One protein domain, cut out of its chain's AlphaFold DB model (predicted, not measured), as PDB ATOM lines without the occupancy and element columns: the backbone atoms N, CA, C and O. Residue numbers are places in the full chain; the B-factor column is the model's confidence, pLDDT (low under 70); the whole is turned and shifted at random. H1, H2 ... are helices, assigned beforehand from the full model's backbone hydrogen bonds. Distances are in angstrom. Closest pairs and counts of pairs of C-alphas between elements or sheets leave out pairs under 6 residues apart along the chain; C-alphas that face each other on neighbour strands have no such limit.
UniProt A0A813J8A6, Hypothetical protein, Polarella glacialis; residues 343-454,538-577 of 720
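Overview. This is residues 343 to 454 and 538 to 577 of the 720 residues of the protein "Hypothetical protein" of Polarella glacialis (UniProt A0A813J8A6). Two long helices, H2 and H9, run side by side opposite ways, staggered, and make the long axis. H4, H6 and H7 pack over one side of this pair, H4 nearest the middle, while short H1 is near H6 and H7. The printed part has 152 residues with nine named helices, H1 to H9 in order, and no named strand: all helix. It is compact, radius of gyration of the C-alphas 16.4 A, yet elongated, spanning 57 by 36 by 23 A.

Along the chain. H1, residues 343 to 348, begins at C-alpha 343 (157.401, 55.786, 52.308). H2, residues 351 to 374, is 35.0 A long; H3 is residues 383 to 387. H4, residues 393 to 412, measures 28.3 A; H5 is residues 417 to 420. H6 spans residues 424 to 435, 16.9 A, and H7 residues 438 to 454, 24.3 A. H8 is residues 538 to 545; H9, residues 551 to 577, is 38.1 A long and ends at C-alpha 577 (158.630, 43.567, 32.480).

Arrangement. H4, the hub, touches H9 at a shallow tilt of 28 degrees, the same way; their closest C-alphas, Ala 411 and Ile 569, are 5.1 A apart. H4 touches H6 at a steep tilt of 52 degrees, closest C-alphas Leu 403 and Trp 432, 6.7 A. H4 and H7 are about perpendicular at 77 degrees and touch, closest C-alphas Val 396 and Ala 439, 5.2 A. H8 only just touches H4, with 3 pairs of C-alphas within 8 A, closest Ser 405 and Val 539, 6.8 A. H2 touches H9 at 12 degrees, a shallow tilt, opposite ways, closest C-alphas Leu 362 and Ala 552, 5.8 A. H3 touches H2, closest C-alphas Asp 384 and Gly 364, 5.1 A; H5 touches H6, closest Val 418 and Val 427, 5.8 A. Every O i to N i+4 pair is within hydrogen-bond range in H1, H2, H3, H4, H6, H7, H8 and H9; H5 is too short for one.

Size, cuts and confidence. Gly 376 and Asn 577 have the farthest C-alphas, 57.0 A apart. Residues 455 to 537 are not printed; C-alphas 454 and 538 are 37.7 A apart across the cut. Of the links printed whole, none is long. Confidence is under 70 in 39 residues, among them 367 to 385 and 538 to 555.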
ATOM      1  N   ALA A 343     156.694  57.065  52.303       73.88
ATOM      2  CA  ALA A 343     157.401  55.786  52.308       73.88
ATOM      3  C   ALA A 343     156.828  54.818  53.358       73.88
ATOM      4  O   ALA A 343     156.659  53.634  53.084       73.88
ATOM      5  N   ALA A 344     156.493  55.312  54.554       72.25
ATOM      6  CA  ALA A 344     155.848  54.495  55.580       72.25
ATOM      7  C   ALA A 344     154.421  54.089  55.173       72.25
ATOM      8  O   ALA A 344     154.031  52.941  55.373       72.25
ATOM      9  N   LEU A 345     153.654  55.000  54.566       73.12
ATOM     10  CA  LEU A 345     152.296  54.726  54.095       73.12
ATOM     11  C   LEU A 345     152.280  53.786  52.887       73.12
ATOM     12  O   LEU A 345     151.441  52.893  52.845       73.12
ATOM     13  N   SER A 346     153.200  53.929  51.933       76.38
ATOM     14  CA  SER A 346     153.317  53.005  50.800       76.38
ATOM     15  C   SER A 346     153.748  51.614  51.263       76.38
ATOM     16  O   SER A 346     153.222  50.616  50.776       76.38
ATOM     17  N   TRP A 347     154.610  51.528  52.285       78.88
ATOM     18  CA  TRP A 347     154.941  50.257  52.930       78.88
ATOM     19  C   TRP A 347     153.732  49.636  53.644       78.88
ATOM     20  O   TRP A 347     153.552  48.421  53.599       78.88
ATOM     21  N   GLN A 348     152.867  50.465  54.242       77.06
ATOM     22  CA  GLN A 348     151.616  50.035  54.876       77.06
ATOM     23  C   GLN A 348     150.514  49.644  53.878       77.06
ATOM     24  O   GLN A 348     149.676  48.798  54.186       77.06
ATOM     25  N   ARG A 349     150.514  50.211  52.667       82.31
ATOM     26  CA  ARG A 349     149.572  49.897  51.579       82.31
ATOM     27  C   ARG A 349     150.058  48.701  50.762       82.31
ATOM     28  O   ARG A 349     150.149  48.748  49.540       82.31
ATOM     29  N   ASN A 350     150.366  47.611  51.453       81.75
ATOM     30  CA  ASN A 350     150.735  46.347  50.834       81.75
ATOM     31  C   ASN A 350     149.546  45.382  50.884       81.75
ATOM     32  O   ASN A 350     148.867  45.271  51.908       81.75
ATOM     33  N   SER A 351     149.320  44.643  49.796       79.75
ATOM     34  CA  SER A 351     148.308  43.590  49.746       79.75
ATOM     35  C   SER A 351     148.479  42.566  50.869       79.75
ATOM     36  O   SER A 351     147.474  42.082  51.375       79.75
ATOM     37  N   SER A 352     149.712  42.275  51.308       81.31
ATOM     38  CA  SER A 352     149.967  41.354  52.426       81.31
ATOM     39  C   SER A 352     149.458  41.895  53.765       81.31
ATOM     40  O   SER A 352     148.760  41.188  54.479       81.31
ATOM     41  N   LEU A 353     149.730  43.166  54.075       80.81
ATOM     42  CA  LEU A 353     149.261  43.802  55.311       80.81
ATOM     43  C   LEU A 353     147.740  43.936  55.329       80.81
ATOM     44  O   LEU A 353     147.103  43.787  56.368       80.81
ATOM     45  N   PHE A 354     147.140  44.182  54.166       82.50
ATOM     46  CA  PHE A 354     145.689  44.187  54.044       82.50
ATOM     47  C   PHE A 354     145.092  42.784  54.238       82.50
ATOM     48  O   PHE A 354     144.008  42.649  54.806       82.50
ATOM     49  N   ALA A 355     145.799  41.744  53.791       81.62
ATOM     50  CA  ALA A 355     145.430  40.354  54.027       81.62
ATOM     51  C   ALA A 355     145.466  40.029  55.534       81.62
ATOM     52  O   ALA A 355     144.502  39.470  56.058       81.62
ATOM     53  N   ASP A 356     146.514  40.458  56.241       83.69
ATOM     54  CA  ASP A 356     146.638  40.305  57.696       83.69
ATOM     55  C   ASP A 356     145.529  41.061  58.445       83.69
ATOM     56  O   ASP A 356     144.861  40.491  59.306       83.69
ATOM     57  N   LEU A 357     145.231  42.304  58.049       84.25
ATOM     58  CA  LEU A 357     144.102  43.066  58.594       84.25
ATOM     59  C   LEU A 357     142.764  42.336  58.384       84.25
ATOM     60  O   LEU A 357     141.918  42.304  59.279       84.25
ATOM     61  N   ALA A 358     142.541  41.764  57.201       82.00
ATOM     62  CA  ALA A 358     141.325  41.010  56.918       82.00
ATOM     63  C   ALA A 358     141.238  39.727  57.764       82.00
ATOM     64  O   ALA A 358     140.150  39.393  58.237       82.00
ATOM     65  N   LEU A 359     142.364  39.046  58.002       81.50
ATOM     66  CA  LEU A 359     142.449  37.902  58.913       81.50
ATOM     67  C   LEU A 359     142.132  38.296  60.358       81.50
ATOM     68  O   LEU A 359     141.363  37.589  61.009       81.50
ATOM     69  N   ASP A 360     142.644  39.424  60.844       81.62
ATOM     70  CA  ASP A 360     142.356  39.906  62.200       81.62
ATOM     71  C   ASP A 360     140.866  40.232  62.374       81.62
ATOM     72  O   ASP A 360     140.242  39.796  63.344       81.62
ATOM     73  N   LEU A 361     140.250  40.890  61.383       81.06
ATOM     74  CA  LEU A 361     138.803  41.159  61.368       81.06
ATOM     75  C   LEU A 361     137.958  39.874  61.284       81.06
ATOM     76  O   LEU A 361     136.827  39.811  61.771       81.06
ATOM     77  N   LEU A 362     138.467  38.825  60.638       78.50
ATOM     78  CA  LEU A 362     137.812  37.515  60.611       78.50
ATOM     79  C   LEU A 362     137.889  36.823  61.970       78.50
ATOM     80  O   LEU A 362     136.892  36.282  62.453       78.50
ATOM     81  N   GLN A 363     139.058  36.857  62.603       80.00
ATOM     82  CA  GLN A 363     139.265  36.243  63.910       80.00
ATOM     83  C   GLN A 363     138.445  36.944  64.993       80.00
ATOM     84  O   GLN A 363     137.822  36.269  65.818       80.00
ATOM     85  N   GLY A 364     138.362  38.276  64.966       73.69
ATOM     86  CA  GLY A 364     137.538  39.018  65.913       73.69
ATOM     87  C   GLY A 364     136.038  38.757  65.732       73.69
ATOM     88  O   GLY A 364     135.326  38.596  66.729       73.69
ATOM     89  N   THR A 365     135.554  38.586  64.496       69.00
ATOM     90  CA  THR A 365     134.138  38.257  64.255       69.00
ATOM     91  C   THR A 365     133.816  36.833  64.701       69.00
ATOM     92  O   THR A 365     132.756  36.602  65.294       69.00
ATOM     93  N   ALA A 366     134.733  35.885  64.490       70.00
ATOM     94  CA  ALA A 366     134.607  34.519  64.993       70.00
ATOM     95  C   ALA A 366     134.608  34.473  66.534       70.00
ATOM     96  O   ALA A 366     133.767  33.797  67.133       70.00
ATOM     97  N   ALA A 367     135.484  35.244  67.186       68.31
ATOM     98  CA  ALA A 367     135.536  35.362  68.642       68.31
ATOM     99  C   ALA A 367     134.259  36.004  69.216       68.31
ATOM    100  O   ALA A 367     133.698  35.502  70.195       68.31
ATOM    101  N   ALA A 368     133.738  37.060  68.580       64.62
ATOM    102  CA  ALA A 368     132.460  37.676  68.946       64.62
ATOM    103  C   ALA A 368     131.296  36.676  68.850       64.62
ATOM    104  O   ALA A 368     130.478  36.574  69.769       64.62
ATOM    105  N   ALA A 369     131.240  35.907  67.757       65.12
ATOM    106  CA  ALA A 369     130.209  34.898  67.540       65.12
ATOM    107  C   ALA A 369     130.272  33.777  68.592       65.12
ATOM    108  O   ALA A 369     129.237  33.389  69.131       65.12
ATOM    109  N   ALA A 370     131.473  33.305  68.947       66.56
ATOM    110  CA  ALA A 370     131.663  32.284  69.980       66.56
ATOM    111  C   ALA A 370     131.256  32.779  71.383       66.56
ATOM    112  O   ALA A 370     130.608  32.052  72.142       66.56
ATOM    113  N   THR A 371     131.565  34.038  71.709       65.56
ATOM    114  CA  THR A 371     131.258  34.648  73.018       65.56
ATOM    115  C   THR A 371     129.751  34.871  73.202       65.56
ATOM    116  O   THR A 371     129.212  34.661  74.291       65.56
ATOM    117  N   HIS A 372     129.034  35.203  72.122       63.25
ATOM    118  CA  HIS A 372     127.579  35.382  72.146       63.25
ATOM    119  C   HIS A 372     126.807  34.065  72.373       63.25
ATOM    120  O   HIS A 372     125.667  34.088  72.843       63.25
ATOM    121  N   VAL A 373     127.408  32.910  72.063       69.69
ATOM    122  CA  VAL A 373     126.779  31.589  72.248       69.69
ATOM    123  C   VAL A 373     126.991  31.042  73.668       69.69
ATOM    124  O   VAL A 373     126.125  30.320  74.161       69.69
ATOM    125  N   TYR A 374     128.080  31.415  74.356       52.69
ATOM    126  CA  TYR A 374     128.464  30.807  75.644       52.69
ATOM    127  C   TYR A 374     128.434  31.715  76.888       52.69
ATOM    128  O   TYR A 374     128.595  31.209  77.998       52.69
ATOM    129  N   GLY A 375     128.072  32.992  76.757       48.19
ATOM    130  CA  GLY A 375     127.446  33.743  77.850       48.19
ATOM    131  C   GLY A 375     128.244  34.901  78.447       48.19
ATOM    132  O   GLY A 375     129.462  34.872  78.546       48.19
ATOM    133  N   GLY A 376     127.490  35.918  78.884       52.16
ATOM    134  CA  GLY A 376     127.806  36.876  79.955       52.16
ATOM    135  C   GLY A 376     129.033  37.789  79.837       52.16
ATOM    136  O   GLY A 376     129.162  38.675  80.676       52.16
ATOM    137  N   GLY A 377     129.918  37.591  78.860       53.69
ATOM    138  CA  GLY A 377     131.115  38.408  78.662       53.69
ATOM    139  C   GLY A 377     130.779  39.840  78.246       53.69
ATOM    140  O   GLY A 377     129.861  40.065  77.457       53.69
ATOM    141  N   ASP A 378     131.519  40.803  78.798       56.09
ATOM    142  CA  ASP A 378     131.415  42.220  78.455       56.09
ATOM    143  C   ASP A 378     131.672  42.394  76.949       56.09
ATOM    144  O   ASP A 378     132.783  42.192  76.461       56.09
ATOM    145  N   VAL A 379     130.622  42.739  76.198       54.12
ATOM    146  CA  VAL A 379     130.622  42.847  74.724       54.12
ATOM    147  C   VAL A 379     131.668  43.858  74.220       54.12
ATOM    148  O   VAL A 379     132.012  43.870  73.042       54.12
ATOM    149  N   ASN A 380     132.213  44.685  75.115       53.66
ATOM    150  CA  ASN A 380     133.222  45.687  74.808       53.66
ATOM    151  C   ASN A 380     134.660  45.151  74.703       53.66
ATOM    152  O   ASN A 380     135.519  45.913  74.276       53.66
ATOM    153  N   SER A 381     134.951  43.895  75.068       55.50
ATOM    154  CA  SER A 381     136.329  43.364  75.046       55.50
ATOM    155  C   SER A 381     136.708  42.616  73.760       55.50
ATOM    156  O   SER A 381     137.719  41.916  73.745       55.50
ATOM    157  N   VAL A 382     135.893  42.682  72.704       59.38
ATOM    158  CA  VAL A 382     136.205  42.006  71.436       59.38
ATOM    159  C   VAL A 382     137.051  42.943  70.560       59.38
ATOM    160  O   VAL A 382     136.565  44.030  70.247       59.38
ATOM    161  N   PRO A 383     138.277  42.559  70.143       59.28
ATOM    162  CA  PRO A 383     139.221  43.436  69.427       59.28
ATOM    163  C   PRO A 383     138.647  44.103  68.163       59.28
ATOM    164  O   PRO A 383     138.952  45.261  67.872       59.28
ATOM    165  N   ASP A 384     137.716  43.446  67.468       63.97
ATOM    166  CA  ASP A 384     137.004  44.038  66.327       63.97
ATOM    167  C   ASP A 384     136.213  45.298  66.674       63.97
ATOM    168  O   ASP A 384     136.127  46.235  65.873       63.97
ATOM    169  N   ALA A 385     135.615  45.327  67.867       67.44
ATOM    170  CA  ALA A 385     134.849  46.474  68.323       67.44
ATOM    171  C   ALA A 385     135.758  47.689  68.555       67.44
ATOM    172  O   ALA A 385     135.297  48.822  68.403       67.44
ATOM    173  N   GLU A 386     137.038  47.470  68.876       81.12
ATOM    174  CA  GLU A 386     138.019  48.538  69.068       81.12
ATOM    175  C   GLU A 386     138.540  49.085  67.738       81.12
ATOM    176  O   GLU A 386     138.505  50.304  67.533       81.12
ATOM    177  N   LEU A 387     138.925  48.215  66.797       85.44
ATOM    178  CA  LEU A 387     139.411  48.639  65.476       85.44
ATOM    179  C   LEU A 387     138.348  49.450  64.719       85.44
ATOM    180  O   LEU A 387     138.622  50.536  64.192       85.44
ATOM    181  N   LEU A 388     137.098  48.981  64.748       87.94
ATOM    182  CA  LEU A 388     135.967  49.627  64.077       87.94
ATOM    183  C   LEU A 388     135.334  50.761  64.896       87.94
ATOM    184  O   LEU A 388     134.358  51.369  64.455       87.94
ATOM    185  N   ARG A 389     135.852  51.096  66.085       88.06
ATOM    186  CA  ARG A 389     135.194  52.044  66.997       88.06
ATOM    187  C   ARG A 389     135.026  53.435  66.381       88.06
ATOM    188  O   ARG A 389     135.984  54.193  66.241       88.06
ATOM    189  N   GLY A 390     133.798  53.815  66.041       88.75
ATOM    190  CA  GLY A 390     133.517  55.104  65.397       88.75
ATOM    191  C   GLY A 390     133.838  55.154  63.898       88.75
ATOM    192  O   GLY A 390     133.745  56.229  63.311       88.75
ATOM    193  N   LEU A 391     134.185  54.019  63.285       91.50
ATOM    194  CA  LEU A 391     134.137  53.836  61.839       91.50
ATOM    195  C   LEU A 391     132.812  53.157  61.490       91.50
ATOM    196  O   LEU A 391     132.418  52.171  62.111       91.50
ATOM    197  N   ASP A 392     132.103  53.698  60.503       89.19
ATOM    198  CA  ASP A 392     130.902  53.044  59.995       89.19
ATOM    199  C   ASP A 392     131.313  51.794  59.204       89.19
ATOM    200  O   ASP A 392     132.045  51.883  58.215       89.19
ATOM    201  N   ARG A 393     130.827  50.618  59.622       84.31
ATOM    202  CA  ARG A 393     131.101  49.352  58.930       84.31
ATOM    203  C   ARG A 393     130.648  49.407  57.472       84.31
ATOM    204  O   ARG A 393     131.301  48.813  56.617       84.31
ATOM    205  N   HIS A 394     129.573  50.137  57.171       85.12
ATOM    206  CA  HIS A 394     129.127  50.323  55.794       85.12
ATOM    207  C   HIS A 394     130.141  51.130  54.968       85.12
ATOM    208  O   HIS A 394     130.388  50.790  53.813       85.12
ATOM    209  N   ALA A 395     130.769  52.159  55.550       88.88
ATOM    210  CA  ALA A 395     131.816  52.931  54.879       88.88
ATOM    211  C   ALA A 395     133.054  52.068  54.588       88.88
ATOM    212  O   ALA A 395     133.530  52.061  53.458       88.88
ATOM    213  N   VAL A 396     133.496  51.263  55.563       89.12
ATOM    214  CA  VAL A 396     134.605  50.304  55.384       89.12
ATOM    215  C   VAL A 396     134.298  49.307  54.262       89.12
ATOM    216  O   VAL A 396     135.112  49.118  53.363       89.12
ATOM    217  N   ASN A 397     133.103  48.709  54.266       85.69
ATOM    218  CA  ASN A 397     132.691  47.771  53.221       85.69
ATOM    219  C   ASN A 397     132.611  48.447  51.839       85.69
ATOM    220  O   ASN A 397     133.018  47.855  50.842       85.69
ATOM    221  N   SER A 398     132.094  49.679  51.767       88.50
ATOM    222  CA  SER A 398     132.014  50.456  50.523       88.50
ATOM    223  C   SER A 398     133.400  50.722  49.939       88.50
ATOM    224  O   SER A 398     133.613  50.491  48.749       88.50
ATOM    225  N   ASP A 399     134.340  51.189  50.759       93.94
ATOM    226  CA  ASP A 399     135.713  51.463  50.328       93.94
ATOM    227  C   ASP A 399     136.411  50.182  49.866       93.94
ATOM    228  O   ASP A 399     137.073  50.165  48.830       93.94
ATOM    229  N   LEU A 400     136.169  49.070  50.555       88.44
ATOM    230  CA  LEU A 400     136.738  47.781  50.190       88.44
ATOM    231  C   LEU A 400     136.188  47.255  48.855       88.44
ATOM    232  O   LEU A 400     136.958  46.790  48.015       88.44
ATOM    233  N   VAL A 401     134.887  47.405  48.590       87.88
ATOM    234  CA  VAL A 401     134.298  47.062  47.281       87.88
ATOM    235  C   VAL A 401     134.861  47.945  46.162       87.88
ATOM    236  O   VAL A 401     135.104  47.445  45.062       87.88
ATOM    237  N   ARG A 402     135.091  49.241  46.417       92.81
ATOM    238  CA  ARG A 402     135.718  50.150  45.438       92.81
ATOM    239  C   ARG A 402     137.150  49.732  45.126       92.81
ATOM    240  O   ARG A 402     137.497  49.644  43.950       92.81
ATOM    241  N   LEU A 403     137.940  49.446  46.162       92.81
ATOM    242  CA  LEU A 403     139.313  48.967  46.022       92.81
ATOM    243  C   LEU A 403     139.356  47.686  45.192       92.81
ATOM    244  O   LEU A 403     140.054  47.634  44.186       92.81
ATOM    245  N   LEU A 404     138.549  46.691  45.559       89.62
ATOM    246  CA  LEU A 404     138.481  45.426  44.835       89.62
ATOM    247  C   LEU A 404     138.066  45.597  43.383       89.62
ATOM    248  O   LEU A 404     138.718  45.036  42.517       89.62
ATOM    249  N   SER A 405     137.034  46.398  43.111       91.31
ATOM    250  CA  SER A 405     136.586  46.639  41.735       91.31
ATOM    251  C   SER A 405     137.716  47.230  40.886       91.31
ATOM    252  O   SER A 405     137.965  46.764  39.781       91.31
ATOM    253  N   SER A 406     138.458  48.203  41.424       93.12
ATOM    254  CA  SER A 406     139.554  48.836  40.688       93.12
ATOM    255  C   SER A 406     140.784  47.938  40.537       93.12
ATOM    256  O   SER A 406     141.441  47.965  39.495       93.12
ATOM    257  N   LEU A 407     141.082  47.109  41.543       90.81
ATOM    258  CA  LEU A 407     142.132  46.098  41.445       90.81
ATOM    259  C   LEU A 407     141.741  44.984  40.462       90.81
ATOM    260  O   LEU A 407     142.607  44.497  39.742       90.81
ATOM    261  N   THR A 408     140.461  44.612  40.370       91.56
ATOM    262  CA  THR A 408     139.954  43.714  39.320       91.56
ATOM    263  C   THR A 408     140.120  44.356  37.942       91.56
ATOM    264  O   THR A 408     140.693  43.725  37.061       91.56
ATOM    265  N   ASP A 409     139.748  45.627  37.766       90.81
ATOM    266  CA  ASP A 409     139.958  46.349  36.500       90.81
ATOM    267  C   ASP A 409     141.452  46.421  36.120       90.81
ATOM    268  O   ASP A 409     141.828  46.300  34.947       90.81
ATOM    269  N   ALA A 410     142.334  46.583  37.113       90.19
ATOM    270  CA  ALA A 410     143.781  46.513  36.930       90.19
ATOM    271  C   ALA A 410     144.238  45.098  36.542       90.19
ATOM    272  O   ALA A 410     144.969  44.929  35.564       90.19
ATOM    273  N   ALA A 411     143.749  44.068  37.227       89.00
ATOM    274  CA  ALA A 411     144.024  42.673  36.903       89.00
ATOM    275  C   ALA A 411     143.478  42.255  35.531       89.00
ATOM    276  O   ALA A 411     144.044  41.364  34.908       89.00
ATOM    277  N   GLU A 412     142.432  42.899  35.015       90.31
ATOM    278  CA  GLU A 412     141.937  42.690  33.651       90.31
ATOM    279  C   GLU A 412     142.761  43.469  32.607       90.31
ATOM    280  O   GLU A 412     142.796  43.102  31.427       90.31
ATOM    281  N   GLY A 413     143.555  44.452  33.043       86.38
ATOM    282  CA  GLY A 413     144.396  45.310  32.202       86.38
ATOM    283  C   GLY A 413     143.662  46.522  31.630       86.38
ATOM    284  O   GLY A 413     144.183  47.167  30.723       86.38
ATOM    285  N   GLY A 414     142.465  46.828  32.139       81.62
ATOM    286  CA  GLY A 414     141.702  48.022  31.774       81.62
ATOM    287  C   GLY A 414     142.203  49.295  32.461       81.62
ATOM    288  O   GLY A 414     141.905  50.396  32.001       81.62
ATOM    289  N   ASN A 415     142.982  49.161  33.540       86.69
ATOM    290  CA  ASN A 415     143.465  50.294  34.324       86.69
ATOM    291  C   ASN A 415     144.853  50.786  33.841       86.69
ATOM    292  O   ASN A 415     145.806  49.997  33.838       86.69
ATOM    293  N   PRO A 416     145.020  52.081  33.484       86.62
ATOM    294  CA  PRO A 416     146.310  52.644  33.061       86.62
ATOM    295  C   PRO A 416     147.409  52.544  34.130       86.62
ATOM    296  O   PRO A 416     148.592  52.557  33.785       86.62
ATOM    297  N   VAL A 417     147.042  52.383  35.405       89.94
ATOM    298  CA  VAL A 417     147.978  52.202  36.526       89.94
ATOM    299  C   VAL A 417     148.944  51.029  36.294       89.94
ATOM    300  O   VAL A 417     150.131  51.133  36.594       89.94
ATOM    301  N   VAL A 418     148.488  49.938  35.668       88.81
ATOM    302  CA  VAL A 418     149.324  48.749  35.400       88.81
ATOM    303  C   VAL A 418     150.443  49.038  34.397       88.81
ATOM    304  O   VAL A 418     151.525  48.441  34.450       88.81
ATOM    305  N   VAL A 419     150.201  49.966  33.470       85.38
ATOM    306  CA  VAL A 419     151.195  50.355  32.465       85.38
ATOM    307  C   VAL A 419     152.342  51.111  33.133       85.38
ATOM    308  O   VAL A 419     153.500  50.814  32.837       85.38
ATOM    309  N   ALA A 420     152.025  52.004  34.072       85.88
ATOM    310  CA  ALA A 420     152.999  52.829  34.782       85.88
ATOM    311  C   ALA A 420     153.807  52.049  35.835       85.88
ATOM    312  O   ALA A 420     155.018  52.220  35.912       85.88
ATOM    313  N   ALA A 421     153.170  51.149  36.586       89.62
ATOM    314  CA  ALA A 421     153.781  50.519  37.756       89.62
ATOM    315  C   ALA A 421     154.894  49.503  37.432       89.62
ATOM    316  O   ALA A 421     154.730  48.621  36.589       89.62
ATOM    317  N   THR A 422     156.014  49.557  38.143       89.56
ATOM    318  CA  THR A 422     157.149  48.624  38.018       89.56
ATOM    319  C   THR A 422     156.954  47.318  38.795       89.56
ATOM    320  O   THR A 422     157.536  46.293  38.425       89.56
ATOM    321  N   SER A 423     156.104  47.330  39.828       91.50
ATOM    322  CA  SER A 423     155.807  46.189  40.704       91.50
ATOM    323  C   SER A 423     154.305  46.043  40.993       91.50
ATOM    324  O   SER A 423     153.528  46.977  40.800       91.50
ATOM    325  N   ALA A 424     153.877  44.872  41.480       86.94
ATOM    326  CA  ALA A 424     152.487  44.650  41.898       86.94
ATOM    327  C   ALA A 424     152.086  45.513  43.105       86.94
ATOM    328  O   ALA A 424     150.966  46.016  43.152       86.94
ATOM    329  N   GLY A 425     153.017  45.726  44.043       88.88
ATOM    330  CA  GLY A 425     152.812  46.627  45.177       88.88
ATOM    331  C   GLY A 425     152.570  48.066  44.722       88.88
ATOM    332  O   GLY A 425     151.676  48.726  45.233       88.88
ATOM    333  N   GLU A 426     153.279  48.518  43.687       90.50
ATOM    334  CA  GLU A 426     153.070  49.848  43.107       90.50
ATOM    335  C   GLU A 426     151.716  49.960  42.390       90.50
ATOM    336  O   GLU A 426     151.043  50.976  42.531       90.50
ATOM    337  N   VAL A 427     151.244  48.908  41.703       91.06
ATOM    338  CA  VAL A 427     149.866  48.883  41.167       91.06
ATOM    339  C   VAL A 427     148.848  49.032  42.295       91.06
ATOM    340  O   VAL A 427     147.886  49.787  42.148       91.06
ATOM    341  N   PHE A 428     149.049  48.321  43.406       91.88
ATOM    342  CA  PHE A 428     148.156  48.384  44.556       91.88
ATOM    343  C   PHE A 428     148.152  49.782  45.186       91.88
ATOM    344  O   PHE A 428     147.076  50.353  45.347       91.88
ATOM    345  N   ASP A 429     149.320  50.366  45.465       90.75
ATOM    346  CA  ASP A 429     149.439  51.704  46.061       90.75
ATOM    347  C   ASP A 429     148.889  52.797  45.129       90.75
ATOM    348  O   ASP A 429     148.066  53.607  45.547       90.75
ATOM    349  N   MET A 430     149.215  52.775  43.833       92.50
ATOM    350  CA  MET A 430     148.648  53.725  42.866       92.50
ATOM    351  C   MET A 430     147.120  53.593  42.750       92.50
ATOM    352  O   MET A 430     146.409  54.597  42.660       92.50
ATOM    353  N   THR A 431     146.596  52.363  42.774       93.31
ATOM    354  CA  THR A 431     145.146  52.119  42.769       93.31
ATOM    355  C   THR A 431     144.512  52.651  44.052       93.31
ATOM    356  O   THR A 431     143.510  53.364  43.994       93.31
ATOM    357  N   TRP A 432     145.126  52.379  45.203       93.38
ATOM    358  CA  TRP A 432     144.695  52.875  46.504       93.38
ATOM    359  C   TRP A 432     144.619  54.404  46.536       93.38
ATOM    360  O   TRP A 432     143.579  54.971  46.879       93.38
ATOM    361  N   GLN A 433     145.694  55.076  46.116       91.12
ATOM    362  CA  GLN A 433     145.786  56.535  46.062       91.12
ATOM    363  C   GLN A 433     144.722  57.153  45.146       91.12
ATOM    364  O   GLN A 433     144.201  58.228  45.440       91.12
ATOM    365  N   SER A 434     144.349  56.464  44.064       93.56
ATOM    366  CA  SER A 434     143.350  56.962  43.114       93.56
ATOM    367  C   SER A 434     141.908  56.960  43.644       93.56
ATOM    368  O   SER A 434     141.068  57.692  43.119       93.56
ATOM    369  N   LEU A 435     141.604  56.161  44.675       92.19
ATOM    370  CA  LEU A 435     140.227  55.886  45.107       92.19
ATOM    371  C   LEU A 435     139.770  56.642  46.361       92.19
ATOM    372  O   LEU A 435     138.586  56.559  46.697       92.19
ATOM    373  N   SER A 436     140.656  57.382  47.040       90.62
ATOM    374  CA  SER A 436     140.353  58.103  48.296       90.62
ATOM    375  C   SER A 436     139.597  57.231  49.315       90.62
ATOM    376  O   SER A 436     138.417  57.445  49.597       90.62
ATOM    377  N   LEU A 437     140.261  56.185  49.812       93.62
ATOM    378  CA  LEU A 437     139.674  55.150  50.672       93.62
ATOM    379  C   LEU A 437     139.725  55.543  52.158       93.62
ATOM    380  O   LEU A 437     140.367  54.869  52.964       93.62
ATOM    381  N   ASP A 438     139.073  56.652  52.515       93.62
ATOM    382  CA  ASP A 438     139.180  57.296  53.834       93.62
ATOM    383  C   ASP A 438     138.903  56.339  55.013       93.62
ATOM    384  O   ASP A 438     139.591  56.389  56.038       93.62
ATOM    385  N   ALA A 439     137.891  55.466  54.905       92.19
ATOM    386  CA  ALA A 439     137.516  54.569  55.998       92.19
ATOM    387  C   ALA A 439     138.520  53.423  56.157       92.19
ATOM    388  O   ALA A 439     138.829  53.031  57.285       92.19
ATOM    389  N   LEU A 440     139.047  52.906  55.044       92.31
ATOM    390  CA  LEU A 440     140.097  51.890  55.062       92.31
ATOM    391  C   LEU A 440     141.447  52.460  55.498       92.31
ATOM    392  O   LEU A 440     142.174  51.788  56.221       92.31
ATOM    393  N   GLU A 441     141.777  53.693  55.121       92.88
ATOM    394  CA  GLU A 441     143.005  54.356  55.560       92.88
ATOM    395  C   GLU A 441     142.965  54.632  57.068       92.88
ATOM    396  O   GLU A 441     143.920  54.332  57.784       92.88
ATOM    397  N   ALA A 442     141.822  55.087  57.593       92.44
ATOM    398  CA  ALA A 442     141.624  55.215  59.034       92.44
ATOM    399  C   ALA A 442     141.708  53.862  59.764       92.44
ATOM    400  O   ALA A 442     142.231  53.802  60.879       92.44
ATOM    401  N   LEU A 443     141.202  52.787  59.154       92.00
ATOM    402  CA  LEU A 443     141.277  51.435  59.706       92.00
ATOM    403  C   LEU A 443     142.720  50.910  59.729       92.00
ATOM    404  O   LEU A 443     143.158  50.421  60.767       92.00
ATOM    405  N   LEU A 444     143.470  51.075  58.636       90.38
ATOM    406  CA  LEU A 444     144.883  50.697  58.544       90.38
ATOM    407  C   LEU A 444     145.743  51.464  59.545       90.38
ATOM    408  O   LEU A 444     146.534  50.852  60.254       90.38
ATOM    409  N   LEU A 445     145.556  52.783  59.664       88.62
ATOM    410  CA  LEU A 445     146.293  53.596  60.636       88.62
ATOM    411  C   LEU A 445     146.034  53.137  62.074       88.62
ATOM    412  O   LEU A 445     146.955  53.098  62.891       88.62
ATOM    413  N   ARG A 446     144.790  52.766  62.392       92.00
ATOM    414  CA  ARG A 446     144.438  52.228  63.713       92.00
ATOM    415  C   ARG A 446     145.050  50.861  63.949       92.00
ATOM    416  O   ARG A 446     145.632  50.654  65.006       92.00
ATOM    417  N   TRP A 447     144.950  49.965  62.977       91.19
ATOM    418  CA  TRP A 447     145.531  48.634  63.071       91.19
ATOM    419  C   TRP A 447     147.054  48.693  63.226       91.19
ATOM    420  O   TRP A 447     147.591  48.101  64.156       91.19
ATOM    421  N   ALA A 448     147.739  49.514  62.429       86.31
ATOM    422  CA  ALA A 448     149.174  49.750  62.571       86.31
ATOM    423  C   ALA A 448     149.519  50.335  63.949       86.31
ATOM    424  O   ALA A 448     150.467  49.896  64.597       86.31
ATOM    425  N   SER A 449     148.727  51.294  64.444       87.31
ATOM    426  CA  SER A 449     148.936  51.835  65.790       87.31
ATOM    427  C   SER A 449     148.754  50.772  66.875       87.31
ATOM    428  O   SER A 449     149.510  50.769  67.841       87.31
ATOM    429  N   TRP A 450     147.803  49.854  66.699       88.56
ATOM    430  CA  TRP A 450     147.534  48.763  67.628       88.56
ATOM    431  C   TRP A 450     148.672  47.736  67.635       88.56
ATOM    432  O   TRP A 450     149.190  47.433  68.705       88.56
ATOM    433  N   GLN A 451     149.159  47.326  66.460       86.81
ATOM    434  CA  GLN A 451     150.337  46.461  66.314       86.81
ATOM    435  C   GLN A 451     151.572  47.052  67.013       86.81
ATOM    436  O   GLN A 451     152.285  46.355  67.730       86.81
ATOM    437  N   HIS A 452     151.801  48.362  66.879       86.12
ATOM    438  CA  HIS A 452     152.895  49.028  67.589       86.12
ATOM    439  C   HIS A 452     152.713  49.042  69.113       86.12
ATOM    440  O   HIS A 452     153.707  48.940  69.831       86.12
ATOM    441  N   HIS A 453     151.480  49.161  69.618       85.50
ATOM    442  CA  HIS A 453     151.222  49.059  71.058       85.50
ATOM    443  C   HIS A 453     151.448  47.630  71.556       85.50
ATOM    444  O   HIS A 453     152.106  47.452  72.573       85.50
ATOM    445  N   GLU A 454     150.995  46.615  70.819       86.19
ATOM    446  CA  GLU A 454     151.203  45.212  71.193       86.19
ATOM    447  C   GLU A 454     152.696  44.841  71.204       86.19
ATOM    448  O   GLU A 454     153.181  44.203  72.138       86.19
ATOM    449  N   ASN A 538     131.336  38.334  38.132       54.25
ATOM    450  CA  ASN A 538     131.828  38.547  39.493       54.25
ATOM    451  C   ASN A 538     131.661  39.991  39.976       54.25
ATOM    452  O   ASN A 538     131.383  40.184  41.153       54.25
ATOM    453  N   VAL A 539     131.757  41.005  39.108       46.62
ATOM    454  CA  VAL A 539     131.681  42.421  39.528       46.62
ATOM    455  C   VAL A 539     130.242  42.852  39.850       46.62
ATOM    456  O   VAL A 539     130.004  43.549  40.840       46.62
ATOM    457  N   GLU A 540     129.260  42.415  39.056       46.72
ATOM    458  CA  GLU A 540     127.840  42.662  39.355       46.72
ATOM    459  C   GLU A 540     127.363  41.838  40.559       46.72
ATOM    460  O   GLU A 540     126.630  42.360  41.406       46.72
ATOM    461  N   ASN A 541     127.861  40.604  40.712       53.97
ATOM    462  CA  ASN A 541     127.627  39.813  41.919       53.97
ATOM    463  C   ASN A 541     128.262  40.468  43.158       53.97
ATOM    464  O   ASN A 541     127.573  40.650  44.155       53.97
ATOM    465  N   LEU A 542     129.508  40.950  43.099       47.91
ATOM    466  CA  LEU A 542     130.171  41.642  44.217       47.91
ATOM    467  C   LEU A 542     129.355  42.840  44.742       47.91
ATOM    468  O   LEU A 542     129.215  43.007  45.957       47.91
ATOM    469  N   LYS A 543     128.746  43.636  43.850       46.81
ATOM    470  CA  LYS A 543     127.891  44.780  44.229       46.81
ATOM    471  C   LYS A 543     126.552  44.359  44.836       46.81
ATOM    472  O   LYS A 543     126.113  44.965  45.812       46.81
ATOM    473  N   ALA A 544     125.906  43.329  44.290       49.06
ATOM    474  CA  ALA A 544     124.653  42.801  44.833       49.06
ATOM    475  C   ALA A 544     124.848  42.099  46.195       49.06
ATOM    476  O   ALA A 544     123.919  42.029  46.999       49.06
ATOM    477  N   TRP A 545     126.053  41.596  46.474       51.53
ATOM    478  CA  TRP A 545     126.345  40.771  47.650       51.53
ATOM    479  C   TRP A 545     126.744  41.582  48.886       51.53
ATOM    480  O   TRP A 545     126.420  41.180  50.005       51.53
ATOM    481  N   ALA A 546     127.356  42.759  48.703       45.97
ATOM    482  CA  ALA A 546     127.699  43.676  49.797       45.97
ATOM    483  C   ALA A 546     126.481  44.106  50.649       45.97
ATOM    484  O   ALA A 546     126.646  44.531  51.791       45.97
ATOM    485  N   ALA A 547     125.260  43.963  50.118       44.72
ATOM    486  CA  ALA A 547     124.012  44.312  50.792       44.72
ATOM    487  C   ALA A 547     123.359  43.166  51.601       44.72
ATOM    488  O   ALA A 547     122.411  43.432  52.338       44.72
ATOM    489  N   LEU A 548     123.809  41.907  51.471       41.00
ATOM    490  CA  LEU A 548     123.045  40.727  51.934       41.00
ATOM    491  C   LEU A 548     123.821  39.708  52.786       41.00
ATOM    492  O   LEU A 548     123.203  38.803  53.345       41.00
ATOM    493  N   VAL A 549     125.146  39.824  52.906       45.69
ATOM    494  CA  VAL A 549     125.991  38.772  53.496       45.69
ATOM    495  C   VAL A 549     126.468  39.144  54.916       45.69
ATOM    496  O   VAL A 549     126.975  40.250  55.111       45.69
ATOM    497  N   PRO A 550     126.343  38.249  55.925       57.28
ATOM    498  CA  PRO A 550     126.919  38.452  57.257       57.28
ATOM    499  C   PRO A 550     128.427  38.725  57.175       57.28
ATOM    500  O   PRO A 550     129.152  37.997  56.497       57.28
ATOM    501  N   GLY A 551     128.902  39.752  57.890       59.12
ATOM    502  CA  GLY A 551     130.228  40.354  57.691       59.12
ATOM    503  C   GLY A 551     131.426  39.394  57.660       59.12
ATOM    504  O   GLY A 551     132.375  39.668  56.933       59.12
ATOM    505  N   ALA A 552     131.378  38.261  58.368       58.22
ATOM    506  CA  ALA A 552     132.457  37.268  58.380       58.22
ATOM    507  C   ALA A 552     132.651  36.572  57.015       58.22
ATOM    508  O   ALA A 552     133.748  36.564  56.476       58.22
ATOM    509  N   THR A 553     131.576  36.080  56.389       66.75
ATOM    510  CA  THR A 553     131.667  35.385  55.080       66.75
ATOM    511  C   THR A 553     132.009  36.323  53.926       66.75
ATOM    512  O   THR A 553     132.618  35.905  52.941       66.75
ATOM    513  N   LEU A 554     131.648  37.604  54.053       67.25
ATOM    514  CA  LEU A 554     132.132  38.637  53.148       67.25
ATOM    515  C   LEU A 554     133.653  38.772  53.313       67.25
ATOM    516  O   LEU A 554     134.373  38.608  52.343       67.25
ATOM    517  N   THR A 555     134.148  38.978  54.534       65.69
ATOM    518  CA  THR A 555     135.581  39.218  54.794       65.69
ATOM    519  C   THR A 555     136.481  38.062  54.320       65.69
ATOM    520  O   THR A 555     137.522  38.327  53.731       65.69
ATOM    521  N   GLU A 556     136.052  36.803  54.464       70.00
ATOM    522  CA  GLU A 556     136.798  35.610  54.013       70.00
ATOM    523  C   GLU A 556     136.938  35.566  52.485       70.00
ATOM    524  O   GLU A 556     138.035  35.441  51.949       70.00
ATOM    525  N   ARG A 557     135.842  35.793  51.758       70.00
ATOM    526  CA  ARG A 557     135.882  35.841  50.288       70.00
ATOM    527  C   ARG A 557     136.603  37.070  49.749       70.00
ATOM    528  O   ARG A 557     137.160  37.019  48.656       70.00
ATOM    529  N   LEU A 558     136.566  38.183  50.483       68.12
ATOM    530  CA  LEU A 558     137.333  39.374  50.129       68.12
ATOM    531  C   LEU A 558     138.828  39.109  50.291       68.12
ATOM    532  O   LEU A 558     139.585  39.507  49.417       68.12
ATOM    533  N   PHE A 559     139.242  38.412  51.350       73.69
ATOM    534  CA  PHE A 559     140.628  37.982  51.528       73.69
ATOM    535  C   PHE A 559     141.096  37.129  50.341       73.69
ATOM    536  O   PHE A 559     142.061  37.502  49.673       73.69
ATOM    537  N   ASP A 560     140.356  36.070  49.996       78.19
ATOM    538  CA  ASP A 560     140.685  35.211  48.850       78.19
ATOM    539  C   ASP A 560     140.726  35.999  47.530       78.19
ATOM    540  O   ASP A 560     141.611  35.801  46.694       78.19
ATOM    541  N   GLY A 561     139.789  36.937  47.355       77.75
ATOM    542  CA  GLY A 561     139.736  37.824  46.197       77.75
ATOM    543  C   GLY A 561     140.954  38.744  46.096       77.75
ATOM    544  O   GLY A 561     141.520  38.878  45.014       77.75
ATOM    545  N   ILE A 562     141.389  39.350  47.202       77.44
ATOM    546  CA  ILE A 562     142.564  40.235  47.231       77.44
ATOM    547  C   ILE A 562     143.830  39.455  46.902       77.44
ATOM    548  O   ILE A 562     144.615  39.919  46.077       77.44
ATOM    549  N   VAL A 563     144.006  38.272  47.494       81.88
ATOM    550  CA  VAL A 563     145.168  37.413  47.228       81.88
ATOM    551  C   VAL A 563     145.195  36.994  45.754       81.88
ATOM    552  O   VAL A 563     146.191  37.225  45.072       81.88
ATOM    553  N   GLY A 564     144.078  36.494  45.213       80.88
ATOM    554  CA  GLY A 564     144.010  36.077  43.808       80.88
ATOM    555  C   GLY A 564     144.205  37.227  42.808       80.88
ATOM    556  O   GLY A 564     144.852  37.062  41.766       80.88
ATOM    557  N   ILE A 565     143.685  38.418  43.120       81.12
ATOM    558  CA  ILE A 565     143.893  39.618  42.301       81.12
ATOM    559  C   ILE A 565     145.357  40.071  42.370       81.12
ATOM    560  O   ILE A 565     145.934  40.389  41.328       81.12
ATOM    561  N   ALA A 566     145.975  40.064  43.553       80.69
ATOM    562  CA  ALA A 566     147.377  40.426  43.729       80.69
ATOM    563  C   ALA A 566     148.308  39.504  42.922       80.69
ATOM    564  O   ALA A 566     149.168  40.006  42.194       80.69
ATOM    565  N   ASP A 567     148.076  38.189  42.951       85.25
ATOM    566  CA  ASP A 567     148.830  37.213  42.153       85.25
ATOM    567  C   ASP A 567     148.667  37.464  40.646       85.25
ATOM    568  O   ASP A 567     149.636  37.451  39.881       85.25
ATOM    569  N   THR A 568     147.444  37.772  40.207       87.44
ATOM    570  CA  THR A 568     147.158  38.082  38.797       87.44
ATOM    571  C   THR A 568     147.864  39.364  38.345       87.44
ATOM    572  O   THR A 568     148.440  39.412  37.253       87.44
ATOM    573  N   ILE A 569     147.857  40.404  39.182       83.56
ATOM    574  CA  ILE A 569     148.574  41.657  38.924       83.56
ATOM    575  C   ILE A 569     150.082  41.396  38.869       83.56
ATOM    576  O   ILE A 569     150.742  41.865  37.940       83.56
ATOM    577  N   ALA A 570     150.627  40.612  39.802       87.62
ATOM    578  CA  ALA A 570     152.040  40.250  39.821       87.62
ATOM    579  C   ALA A 570     152.466  39.530  38.538       87.62
ATOM    580  O   ALA A 570     153.437  39.946  37.903       87.62
ATOM    581  N   LEU A 571     151.692  38.537  38.089       88.12
ATOM    582  CA  LEU A 571     151.932  37.840  36.823       88.12
ATOM    583  C   LEU A 571     151.907  38.795  35.624       88.12
ATOM    584  O   LEU A 571     152.746  38.689  34.728       88.12
ATOM    585  N   ARG A 572     150.985  39.763  35.596       83.81
ATOM    586  CA  ARG A 572     150.901  40.746  34.504       83.81
ATOM    587  C   ARG A 572     152.052  41.733  34.499       83.81
ATOM    588  O   ARG A 572     152.600  42.007  33.433       83.81
ATOM    589  N   VAL A 573     152.430  42.259  35.660       85.62
ATOM    590  CA  VAL A 573     153.584  43.155  35.778       85.62
ATOM    591  C   VAL A 573     154.862  42.404  35.402       85.62
ATOM    592  O   VAL A 573     155.668  42.925  34.636       85.62
ATOM    593  N   GLN A 574     155.009  41.146  35.822       87.88
ATOM    594  CA  GLN A 574     156.127  40.295  35.417       87.88
ATOM    595  C   GLN A 574     156.139  40.051  33.902       87.88
ATOM    596  O   GLN A 574     157.179  40.232  33.271       87.88
ATOM    597  N   ALA A 575     154.999  39.708  33.296       85.88
ATOM    598  CA  ALA A 575     154.884  39.522  31.851       85.88
ATOM    599  C   ALA A 575     155.184  40.818  31.076       85.88
ATOM    600  O   ALA A 575     155.858  40.784  30.044       85.88
ATOM    601  N   LYS A 576     154.743  41.976  31.588       88.88
ATOM    602  CA  LYS A 576     155.085  43.298  31.045       88.88
ATOM    603  C   LYS A 576     156.592  43.535  31.104       88.88
ATOM    604  O   LYS A 576     157.191  43.856  30.082       88.88
ATOM    605  N   ASN A 577     157.202  43.345  32.271       82.31
ATOM    606  CA  ASN A 577     158.630  43.567  32.480       82.31
ATOM    607  C   ASN A 577     159.464  42.611  31.615       82.31
ATOM    608  O   ASN A 577     160.417  43.042  30.975       82.31
TER     609      ASN A 577